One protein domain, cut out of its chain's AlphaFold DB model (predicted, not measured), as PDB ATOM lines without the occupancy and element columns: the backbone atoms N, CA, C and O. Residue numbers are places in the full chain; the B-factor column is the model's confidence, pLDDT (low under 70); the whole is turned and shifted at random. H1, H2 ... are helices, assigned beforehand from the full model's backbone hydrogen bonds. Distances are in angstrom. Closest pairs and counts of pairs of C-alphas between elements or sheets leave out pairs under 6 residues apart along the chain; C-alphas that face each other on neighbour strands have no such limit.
ATOM      1  N   ALA A   6     -98.962  -6.891 -58.208       89.44
ATOM      2  CA  ALA A   6     -98.211  -5.725 -57.746       89.44
ATOM      3  C   ALA A   6     -98.855  -4.403 -58.202       89.44
ATOM      4  O   ALA A   6     -98.913  -3.447 -57.434       89.44
ATOM      5  N   GLN A   7     -99.388  -4.358 -59.426       90.31
ATOM      6  CA  GLN A   7    -100.129  -3.209 -59.951       90.31
ATOM      7  C   GLN A   7    -101.441  -2.995 -59.195       90.31
ATOM      8  O   GLN A   7    -101.791  -1.855 -58.903       90.31
ATOM      9  N   GLN A   8    -102.148  -4.074 -58.844       91.25
ATOM     10  CA  GLN A   8    -103.372  -3.991 -58.041       91.25
ATOM     11  C   GLN A   8    -103.081  -3.483 -56.625       91.25
ATOM     12  O   GLN A   8    -103.778  -2.595 -56.138       91.25
ATOM     13  N   LEU A   9    -102.020  -3.991 -55.986       91.75
ATOM     14  CA  LEU A   9    -101.587  -3.523 -54.669       91.75
ATOM     15  C   LEU A   9    -101.179  -2.047 -54.700       91.75
ATOM     16  O   LEU A   9    -101.592  -1.279 -53.837       91.75
ATOM     17  N   TYR A  10    -100.410  -1.641 -55.711       91.50
ATOM     18  CA  TYR A  10    -100.002  -0.251 -55.887       91.50
ATOM     19  C   TYR A  10    -101.207   0.675 -56.090       91.50
ATOM     20  O   TYR A  10    -101.310   1.697 -55.421       91.50
ATOM     21  N   ALA A  11    -102.153   0.295 -56.954       91.50
ATOM     22  CA  ALA A  11    -103.376   1.065 -57.164       91.50
ATOM     23  C   ALA A  11    -104.190   1.201 -55.869       91.50
ATOM     24  O   ALA A  11    -104.652   2.296 -55.551       91.50
ATOM     25  N   ARG A  12    -104.303   0.117 -55.092       93.94
ATOM     26  CA  ARG A  12    -104.970   0.126 -53.784       93.94
ATOM     27  C   ARG A  12    -104.261   1.040 -52.783       93.94
ATOM     28  O   ARG A  12    -104.929   1.786 -52.078       93.94
ATOM     29  N   GLN A  13    -102.928   1.031 -52.746       94.88
ATOM     30  CA  GLN A  13    -102.154   1.949 -51.908       94.88
ATOM     31  C   GLN A  13    -102.410   3.408 -52.302       94.88
ATOM     32  O   GLN A  13    -102.738   4.221 -51.445       94.88
ATOM     33  N   CYS A  14    -102.323   3.735 -53.596       92.44
ATOM     34  CA  CYS A  14    -102.577   5.089 -54.089       92.44
ATOM     35  C   CYS A  14    -103.999   5.573 -53.781       92.44
ATOM     36  O   CYS A  14    -104.185   6.750 -53.478       92.44
ATOM     37  N   HIS A  15    -104.986   4.675 -53.861       94.19
ATOM     38  CA  HIS A  15    -106.376   4.959 -53.503       94.19
ATOM     39  C   HIS A  15    -106.494   5.425 -52.052       94.19
ATOM     40  O   HIS A  15    -106.915   6.551 -51.788       94.19
ATOM     41  N   TYR A  16    -106.038   4.596 -51.113       96.56
ATOM     42  CA  TYR A  16    -106.155   4.904 -49.690       96.56
ATOM     43  C   TYR A  16    -105.253   6.050 -49.243       96.56
ATOM     44  O   TYR A  16    -105.677   6.864 -48.425       96.56
ATOM     45  N   ASP A  17    -104.055   6.192 -49.815       95.38
ATOM     46  CA  ASP A  17    -103.203   7.353 -49.549       95.38
ATOM     47  C   ASP A  17    -103.915   8.655 -49.949       95.38
ATOM     48  O   ASP A  17    -103.909   9.635 -49.198       95.38
ATOM     49  N   ARG A  18    -104.591   8.670 -51.106       94.44
ATOM     50  CA  ARG A  18    -105.374   9.830 -51.545       94.44
ATOM     51  C   ARG A  18    -106.523  10.123 -50.581       94.44
ATOM     52  O   ARG A  18    -106.667  11.278 -50.180       94.44
ATOM     53  N   LEU A  19    -107.297   9.109 -50.186       96.06
ATOM     54  CA  LEU A  19    -108.397   9.271 -49.228       96.06
ATOM     55  C   LEU A  19    -107.905   9.793 -47.874       96.06
ATOM     56  O   LEU A  19    -108.491  10.731 -47.337       96.06
ATOM     57  N   HIS A  20    -106.783   9.276 -47.365       96.75
ATOM     58  CA  HIS A  20    -106.143   9.775 -46.147       96.75
ATOM     59  C   HIS A  20    -105.829  11.270 -46.246       96.75
ATOM     60  O   HIS A  20    -106.166  12.048 -45.351       96.75
ATOM     61  N   HIS A  21    -105.200  11.698 -47.343       95.88
ATOM     62  CA  HIS A  21    -104.849  13.103 -47.527       95.88
ATOM     63  C   HIS A  21    -106.072  14.002 -47.712       95.88
ATOM     64  O   HIS A  21    -106.060  15.121 -47.198       95.88
ATOM     65  N   MET A  22    -107.125  13.523 -48.386       94.00
ATOM     66  CA  MET A  22    -108.408  14.226 -48.467       94.00
ATOM     67  C   MET A  22    -108.992  14.406 -47.069       94.00
ATOM     68  O   MET A  22    -109.165  15.541 -46.628       94.00
ATOM     69  N   LYS A  23    -109.202  13.313 -46.332       94.75
ATOM     70  CA  LYS A  23    -109.772  13.339 -44.983       94.75
ATOM     71  C   LYS A  23    -108.993  14.267 -44.048       94.75
ATOM     72  O   LYS A  23    -109.574  15.183 -43.472       94.75
ATOM     73  N   ARG A  24    -107.664  14.125 -43.993       95.00
ATOM     74  CA  ARG A  24    -106.786  14.986 -43.185       95.00
ATOM     75  C   ARG A  24    -106.891  16.459 -43.585       95.00
ATOM     76  O   ARG A  24    -106.886  17.331 -42.722       95.00
ATOM     77  N   PHE A  25    -106.991  16.755 -44.883       92.94
ATOM     78  CA  PHE A  25    -107.208  18.122 -45.352       92.94
ATOM     79  C   PHE A  25    -108.552  18.676 -44.862       92.94
ATOM     80  O   PHE A  25    -108.585  19.813 -44.387       92.94
ATOM     81  N   HIS A  26    -109.635  17.893 -44.928       89.69
ATOM     82  CA  HIS A  26    -110.952  18.306 -44.435       89.69
ATOM     83  C   HIS A  26    -110.942  18.592 -42.936       89.69
ATOM     84  O   HIS A  26    -111.386  19.664 -42.527       89.69
ATOM     85  N   GLU A  27    -110.389  17.680 -42.140       91.81
ATOM     86  CA  GLU A  27    -110.331  17.796 -40.681       91.81
ATOM     87  C   GLU A  27    -109.528  19.017 -40.239       91.81
ATOM     88  O   GLU A  27    -110.008  19.835 -39.460       91.81
ATOM     89  N   LEU A  28    -108.330  19.204 -40.798       91.94
ATOM     90  CA  LEU A  28    -107.495  20.361 -40.473       91.94
ATOM     91  C   LEU A  28    -108.111  21.674 -40.986       91.94
ATOM     92  O   LEU A  28    -108.020  22.707 -40.325       91.94
ATOM     93  N   SER A  29    -108.790  21.660 -42.136       87.19
ATOM     94  CA  SER A  29    -109.487  22.849 -42.649       87.19
ATOM     95  C   SER A  29    -110.713  23.235 -41.817       87.19
ATOM     96  O   SER A  29    -111.157  24.378 -41.903       87.19
ATOM     97  N   ALA A  30    -111.249  22.318 -41.012       84.56
ATOM     98  CA  ALA A  30    -112.344  22.597 -40.091       84.56
ATOM     99  C   ALA A  30    -111.874  23.237 -38.772       84.56
ATOM    100  O   ALA A  30    -112.628  23.976 -38.142       84.56
ATOM    101  N   LEU A  31    -110.621  23.016 -38.355       85.75
ATOM    102  CA  LEU A  31    -110.122  23.516 -37.069       85.75
ATOM    103  C   LEU A  31    -109.964  25.041 -37.071       85.75
ATOM    104  O   LEU A  31    -109.252  25.553 -37.932       85.75
ATOM    105  N   PRO A  32    -110.554  25.796 -36.123       79.44
ATOM    106  CA  PRO A  32    -110.528  27.265 -36.122       79.44
ATOM    107  C   PRO A  32    -109.119  27.850 -35.970       79.44
ATOM    108  O   PRO A  32    -108.837  28.925 -36.493       79.44
ATOM    109  N   THR A  33    -108.234  27.134 -35.279       85.19
ATOM    110  CA  THR A  33    -106.817  27.472 -35.130       85.19
ATOM    111  C   THR A  33    -105.988  26.221 -35.374       85.19
ATOM    112  O   THR A  33    -106.428  25.119 -35.045       85.19
ATOM    113  N   LEU A  34    -104.821  26.397 -35.991       89.94
ATOM    114  CA  LEU A  34    -103.871  25.328 -36.274       89.94
ATOM    115  C   LEU A  34    -102.559  25.647 -35.571       89.94
ATOM    116  O   LEU A  34    -102.077  26.780 -35.649       89.94
ATOM    117  N   ASP A  35    -101.964  24.652 -34.925       94.94
ATOM    118  CA  ASP A  35    -100.566  24.744 -34.516       94.94
ATOM    119  C   ASP A  35     -99.620  24.624 -35.733       94.94
ATOM    120  O   ASP A  35    -100.038  24.444 -36.887       94.94
ATOM    121  N   SER A  36     -98.315  24.761 -35.494       94.44
ATOM    122  CA  SER A  36     -97.305  24.704 -36.556       94.44
ATOM    123  C   SER A  36     -97.257  23.353 -37.272       94.44
ATOM    124  O   SER A  36     -97.057  23.307 -38.489       94.44
ATOM    125  N   ASP A  37     -97.450  22.252 -36.545       95.44
ATOM    126  CA  ASP A  37     -97.407  20.908 -37.117       95.44
ATOM    127  C   ASP A  37     -98.659  20.615 -37.936       95.44
ATOM    128  O   ASP A  37     -98.570  20.129 -39.064       95.44
ATOM    129  N   GLN A  38     -99.823  20.988 -37.423       95.44
ATOM    130  CA  GLN A  38    -101.098  20.910 -38.122       95.44
ATOM    131  C   GLN A  38    -101.086  21.753 -39.400       95.44
ATOM    132  O   GLN A  38    -101.511  21.287 -40.457       95.44
ATOM    133  N   THR A  39    -100.514  22.957 -39.347       93.69
ATOM    134  CA  THR A  39    -100.325  23.811 -40.528       93.69
ATOM    135  C   THR A  39     -99.455  23.112 -41.574       93.69
ATOM    136  O   THR A  39     -99.824  23.020 -42.748       93.69
ATOM    137  N   ARG A  40     -98.323  22.534 -41.152       95.00
ATOM    138  CA  ARG A  40     -97.430  21.768 -42.033       95.00
ATOM    139  C   ARG A  40     -98.136  20.559 -42.655       95.00
ATOM    140  O   ARG A  40     -98.000  20.331 -43.857       95.00
ATOM    141  N   LEU A  41     -98.905  19.801 -41.873       94.88
ATOM    142  CA  LEU A  41     -99.669  18.643 -42.346       94.88
ATOM    143  C   LEU A  41    -100.765  19.040 -43.343       94.88
ATOM    144  O   LEU A  41    -100.950  18.351 -44.353       94.88
ATOM    145  N   LEU A  42    -101.458  20.156 -43.110       93.94
ATOM    146  CA  LEU A  42    -102.458  20.694 -44.031       93.94
ATOM    147  C   LEU A  42    -101.817  21.046 -45.380       93.94
ATOM    148  O   LEU A  42    -102.287  20.584 -46.423       93.94
ATOM    149  N   HIS A  43    -100.706  21.791 -45.366       93.00
ATOM    150  CA  HIS A  43     -99.966  22.144 -46.582       93.00
ATOM    151  C   HIS A  43     -99.437  20.915 -47.325       93.00
ATOM    152  O   HIS A  43     -99.594  20.833 -48.543       93.00
ATOM    153  N   ALA A  44     -98.875  19.938 -46.608       93.31
ATOM    154  CA  ALA A  44     -98.397  18.694 -47.206       93.31
ATOM    155  C   ALA A  44     -99.535  17.912 -47.883       93.31
ATOM    156  O   ALA A  44     -99.385  17.460 -49.014       93.31
ATOM    157  N   SER A  45    -100.699  17.805 -47.230       95.06
ATOM    158  CA  SER A  45    -101.887  17.167 -47.825       95.06
ATOM    159  C   SER A  45    -102.326  17.890 -49.090       95.06
ATOM    160  O   SER A  45    -102.569  17.255 -50.110       95.06
ATOM    161  N   ARG A  46    -102.377  19.227 -49.045       93.75
ATOM    162  CA  ARG A  46    -102.767  20.055 -50.190       93.75
ATOM    163  C   ARG A  46    -101.831  19.856 -51.383       93.75
ATOM    164  O   ARG A  46    -102.321  19.735 -52.500       93.75
ATOM    165  N   ALA A  47    -100.519  19.812 -51.151       92.75
ATOM    166  CA  ALA A  47     -99.526  19.576 -52.199       92.75
ATOM    167  C   ALA A  47     -99.701  18.191 -52.841       92.75
ATOM    168  O   ALA A  47     -99.749  18.075 -54.062       92.75
ATOM    169  N   ILE A  48     -99.892  17.147 -52.030       93.12
ATOM    170  CA  ILE A  48    -100.117  15.781 -52.523       93.12
ATOM    171  C   ILE A  48    -101.402  15.692 -53.354       93.12
ATOM    172  O   ILE A  48    -101.389  15.145 -54.455       93.12
ATOM    173  N   LEU A  49    -102.505  16.271 -52.873       92.25
ATOM    174  CA  LEU A  49    -103.791  16.250 -53.582       92.25
ATOM    175  C   LEU A  49    -103.760  17.013 -54.913       92.25
ATOM    176  O   LEU A  49    -104.531  16.694 -55.816       92.25
ATOM    177  N   ARG A  50    -102.869  18.001 -55.047       92.69
ATOM    178  CA  ARG A  50    -102.626  18.739 -56.296       92.69
ATOM    179  C   ARG A  50    -101.670  18.033 -57.254       92.69
ATOM    180  O   ARG A  50    -101.594  18.424 -58.413       92.69
ATOM    181  N   GLY A  51    -100.975  16.995 -56.791       89.69
ATOM    182  CA  GLY A  51     -99.910  16.334 -57.544       89.69
ATOM    183  C   GLY A  51     -98.560  17.054 -57.473       89.69
ATOM    184  O   GLY A  51     -97.643  16.677 -58.195       89.69
ATOM    185  N   ASP A  52     -98.415  18.046 -56.589       90.69
ATOM    186  CA  ASP A  52     -97.171  18.802 -56.387       90.69
ATOM    187  C   ASP A  52     -96.138  18.006 -55.560       90.69
ATOM    188  O   ASP A  52     -94.953  18.337 -55.541       90.69
ATOM    189  N   ALA A  53     -96.577  16.957 -54.855       87.19
ATOM    190  CA  ALA A  53     -95.738  16.079 -54.042       87.19
ATOM    191  C   ALA A  53     -96.214  14.619 -54.126       87.19
ATOM    192  O   ALA A  53     -97.399  14.352 -54.337       87.19
ATOM    193  N   SER A  54     -95.306  13.660 -53.920       80.50
ATOM    194  CA  SER A  54     -95.681  12.248 -53.817       80.50
ATOM    195  C   SER A  54     -96.295  11.951 -52.448       80.50
ATOM    196  O   SER A  54     -95.711  12.237 -51.405       80.50
ATOM    197  N   GLY A  55     -97.481  11.352 -52.450       70.19
ATOM    198  CA  GLY A  55     -98.146  10.864 -51.242       70.19
ATOM    199  C   GLY A  55     -98.147   9.351 -51.186       70.19
ATOM    200  O   GLY A  55     -99.217   8.767 -51.203       70.19
ATOM    201  N   SER A  56     -96.979   8.712 -51.230       71.94
ATOM    202  CA  SER A  56     -96.907   7.248 -51.235       71.94
ATOM    203  C   SER A  56     -96.659   6.685 -49.838       71.94
ATOM    204  O   SER A  56     -95.714   7.122 -49.179       71.94
ATOM    205  N   ARG A  57     -97.396   5.625 -49.483       83.75
ATOM    206  CA  ARG A  57     -97.255   4.822 -48.251       83.75
ATOM    207  C   ARG A  57     -97.627   5.580 -46.975       83.75
ATOM    208  O   ARG A  57     -96.988   5.402 -45.941       83.75
ATOM    209  N   SER A  58     -98.649   6.423 -47.061       89.75
ATOM    210  CA  SER A  58     -99.211   7.139 -45.910       89.75
ATOM    211  C   SER A  58    -100.161   6.260 -45.092       89.75
ATOM    212  O   SER A  58    -100.414   6.566 -43.929       89.75
ATOM    213  N   VAL A  59    -100.689   5.186 -45.690       94.44
ATOM    214  CA  VAL A  59    -101.665   4.278 -45.073       94.44
ATOM    215  C   VAL A  59    -101.121   2.855 -44.964       94.44
ATOM    216  O   VAL A  59    -100.596   2.308 -45.935       94.44
ATOM    217  N   ASP A  60    -101.300   2.235 -43.797       95.25
ATOM    218  CA  ASP A  60    -101.090   0.800 -43.602       95.25
ATOM    219  C   ASP A  60    -102.299   0.012 -44.131       95.25
ATOM    220  O   ASP A  60    -103.393   0.072 -43.575       95.25
ATOM    221  N   LEU A  61    -102.105  -0.752 -45.210       95.12
ATOM    222  CA  LEU A  61    -103.172  -1.553 -45.825       95.12
ATOM    223  C   LEU A  61    -103.596  -2.778 -44.997       95.12
ATOM    224  O   LEU A  61    -104.539  -3.472 -45.391       95.12
ATOM    225  N   SER A  62    -102.895  -3.081 -43.902       96.25
ATOM    226  CA  SER A  62    -103.289  -4.124 -42.951       96.25
ATOM    227  C   SER A  62    -104.235  -3.616 -41.858       96.25
ATOM    228  O   SER A  62    -104.934  -4.421 -41.239       96.25
ATOM    229  N   ASP A  63    -104.334  -2.296 -41.670       97.62
ATOM    230  CA  ASP A  63    -105.232  -1.679 -40.696       97.62
ATOM    231  C   ASP A  63    -106.674  -1.624 -41.221       97.62
ATOM    232  O   ASP A  63    -107.157  -0.620 -41.742       97.62
ATOM    233  N   SER A  64    -107.388  -2.741 -41.080       96.62
ATOM    234  CA  SER A  64    -108.777  -2.856 -41.542       96.62
ATOM    235  C   SER A  64    -109.737  -1.831 -40.928       96.62
ATOM    236  O   SER A  64    -110.706  -1.456 -41.587       96.62
ATOM    237  N   ALA A  65    -109.477  -1.363 -39.701       97.75
ATOM    238  CA  ALA A  65    -110.340  -0.389 -39.042       97.75
ATOM    239  C   ALA A  65    -110.181   0.985 -39.697       97.75
ATOM    240  O   ALA A  65    -111.176   1.624 -40.041       97.75
ATOM    241  N   TYR A  66    -108.937   1.398 -39.944       97.69
ATOM    242  CA  TYR A  66    -108.672   2.665 -40.610       97.69
ATOM    243  C   TYR A  66    -109.100   2.660 -42.084       97.69
ATOM    244  O   TYR A  66    -109.638   3.651 -42.575       97.69
ATOM    245  N   LEU A  67    -108.950   1.534 -42.791       97.94
ATOM    246  CA  LEU A  67    -109.475   1.412 -44.156       97.94
ATOM    247  C   LEU A  67    -111.002   1.565 -44.202       97.94
ATOM    248  O   LEU A  67    -111.501   2.276 -45.068       97.94
ATOM    249  N   ALA A  68    -111.734   0.978 -43.249       97.75
ATOM    250  CA  ALA A  68    -113.188   1.127 -43.170       97.75
ATOM    251  C   ALA A  68    -113.619   2.582 -42.900       97.75
ATOM    252  O   ALA A  68    -114.631   3.041 -43.428       97.75
ATOM    253  N   GLU A  69    -112.839   3.328 -42.113       97.62
ATOM    254  CA  GLU A  69    -113.051   4.763 -41.898       97.62
ATOM    255  C   GLU A  69    -112.858   5.572 -43.192       97.62
ATOM    256  O   GLU A  69    -113.650   6.468 -43.491       97.62
ATOM    257  N   LEU A  70    -111.833   5.241 -43.987       97.94
ATOM    258  CA  LEU A  70    -111.591   5.874 -45.286       97.94
ATOM    259  C   LEU A  70    -112.665   5.513 -46.320       97.94
ATOM    260  O   LEU A  70    -113.090   6.395 -47.065       97.94
ATOM    261  N   ASP A  71    -113.140   4.267 -46.335       98.00
ATOM    262  CA  ASP A  71    -114.242   3.833 -47.199       98.00
ATOM    263  C   ASP A  71    -115.540   4.589 -46.846       98.00
ATOM    264  O   ASP A  71    -116.235   5.088 -47.731       98.00
ATOM    265  N   ALA A  72    -115.850   4.749 -45.554       97.06
ATOM    266  CA  ALA A  72    -117.007   5.529 -45.106       97.06
ATOM    267  C   ALA A  72    -116.892   7.014 -45.496       97.06
ATOM    268  O   ALA A  72    -117.874   7.624 -45.928       97.06
ATOM    269  N   PHE A  73    -115.691   7.589 -45.383       95.38
ATOM    270  CA  PHE A  73    -115.409   8.944 -45.852       95.38
ATOM    271  C   PHE A  73    -115.612   9.080 -47.371       95.38
ATOM    272  O   PHE A  73    -116.225  10.045 -47.823       95.38
ATOM    273  N   GLU A  74    -115.147   8.110 -48.162       96.94
ATOM    274  CA  GLU A  74    -115.340   8.098 -49.614       96.94
ATOM    275  C   GLU A  74    -116.822   8.027 -50.003       96.94
ATOM    276  O   GLU A  74    -117.258   8.759 -50.893       96.94
ATOM    277  N   VAL A  75    -117.609   7.183 -49.328       95.81
ATOM    278  CA  VAL A  75    -119.061   7.101 -49.550       95.81
ATOM    279  C   VAL A  75    -119.718   8.458 -49.298       95.81
ATOM    280  O   VAL A  75    -120.436   8.947 -50.171       95.81
ATOM    281  N   ALA A  76    -119.413   9.105 -48.170       92.00
ATOM    282  CA  ALA A  76    -119.960  10.421 -47.843       92.00
ATOM    283  C   ALA A  76    -119.571  11.497 -48.877       92.00
ATOM    284  O   ALA A  76    -120.411  12.303 -49.284       92.00
ATOM    285  N   GLU A  77    -118.322  11.497 -49.357       91.75
ATOM    286  CA  GLU A  77    -117.889  12.430 -50.403       91.75
ATOM    287  C   GLU A  77    -118.573  12.173 -51.745       91.75
ATOM    288  O   GLU A  77    -118.958  13.121 -52.433       91.75
ATOM    289  N   ASN A  78    -118.766  10.910 -52.119       92.62
ATOM    290  CA  ASN A  78    -119.459  10.554 -53.352       92.62
ATOM    291  C   ASN A  78    -120.939  10.944 -53.301       92.62
ATOM    292  O   ASN A  78    -121.452  11.506 -54.269       92.62
ATOM    293  N   GLU A  79    -121.613  10.721 -52.171       91.25
ATOM    294  CA  GLU A  79    -122.982  11.193 -51.950       91.25
ATOM    295  C   GLU A  79    -123.066  12.717 -52.090       91.25
ATOM    296  O   GLU A  79    -123.918  13.228 -52.822       91.25
ATOM    297  N   ARG A  80    -122.131  13.448 -51.475       89.25
ATOM    298  CA  ARG A  80    -122.039  14.909 -51.584       89.25
ATOM    299  C   ARG A  80    -121.838  15.375 -53.028       89.25
ATOM    300  O   ARG A  80    -122.517  16.296 -53.473       89.25
ATOM    301  N   LEU A  81    -120.914  14.751 -53.759       88.75
ATOM    302  CA  LEU A  81    -120.590  15.086 -55.151       88.75
ATOM    303  C   LEU A  81    -121.681  14.672 -56.146       88.75
ATOM    304  O   LEU A  81    -121.742  15.233 -57.237       88.75
ATOM    305  N   SER A  82    -122.531  13.708 -55.786       91.00
ATOM    306  CA  SER A  82    -123.646  13.259 -56.627       91.00
ATOM    307  C   SER A  82    -124.812  14.252 -56.677       91.00
ATOM    308  O   SER A  82    -125.665  14.155 -57.562       91.00
ATOM    309  N   LYS A  83    -124.855  15.221 -55.753       88.75
ATOM    310  CA  LYS A  83    -125.900  16.248 -55.710       88.75
ATOM    311  C   LYS A  83    -125.807  17.159 -56.947       88.75
ATOM    312  O   LYS A  83    -124.708  17.506 -57.376       88.75
TER     313      LYS A  83
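AT A GLANCE: This is residues 6 to 83 of the 170 residues of an uncharacterized protein of Burkholderia sp. BE17 (UniProt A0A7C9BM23). One long helix, H1, is the spine of this model; H2 folds back at a slant over its second half, and H3 crosses its middle on the opposite side. Residues 78 to 83, of which 78 to 82 belong to H3, stick out. The printed part has 78 residues with three named helices, H1, H2, H3 in chain order, and no named strand: all helix. It is compact, with a radius of gyration of the C-alphas of 13.2 A and spans of 39 by 30 by 24 A.

IN THESE COORDINATES: H1, residues 6 to 30, begins at C-alpha 6 (-98.211, -5.725, -57.746) and is 36.2 A long. H2, residues 36 to 50, measures 21.3 A. H3, residues 64 to 82, measures 26.6 A and ends at C-alpha 82 (-123.646, 13.259, -56.627).

HOW THE PARTS SIT: H1 touches H2 with residues 18 to 29 alone, at a steep tilt of 48 degrees, opposite ways; the closest C-alphas, His 21 and Ser 45, are 5.0 A apart. Residues 16 to 23 of H1 touch residues 67 to 74 of H3, closest at the C-alphas of Leu 19 and Leu 70, 6.1 A. Their lines are only just about perpendicular, at 70.0 degrees. H2 and H3 are apart. In H1, H2 and H3 every O i to N i+4 pair is within hydrogen-bond range.

THE WHOLE: The farthest C-alphas, Ala 6 and Pro 32, are 41.3 A apart. The printed part has no cut. The link H1 to H2 is tight; H2 to H3, residues 51 to 63, is long. No printed residue is under 70 in pLDDT.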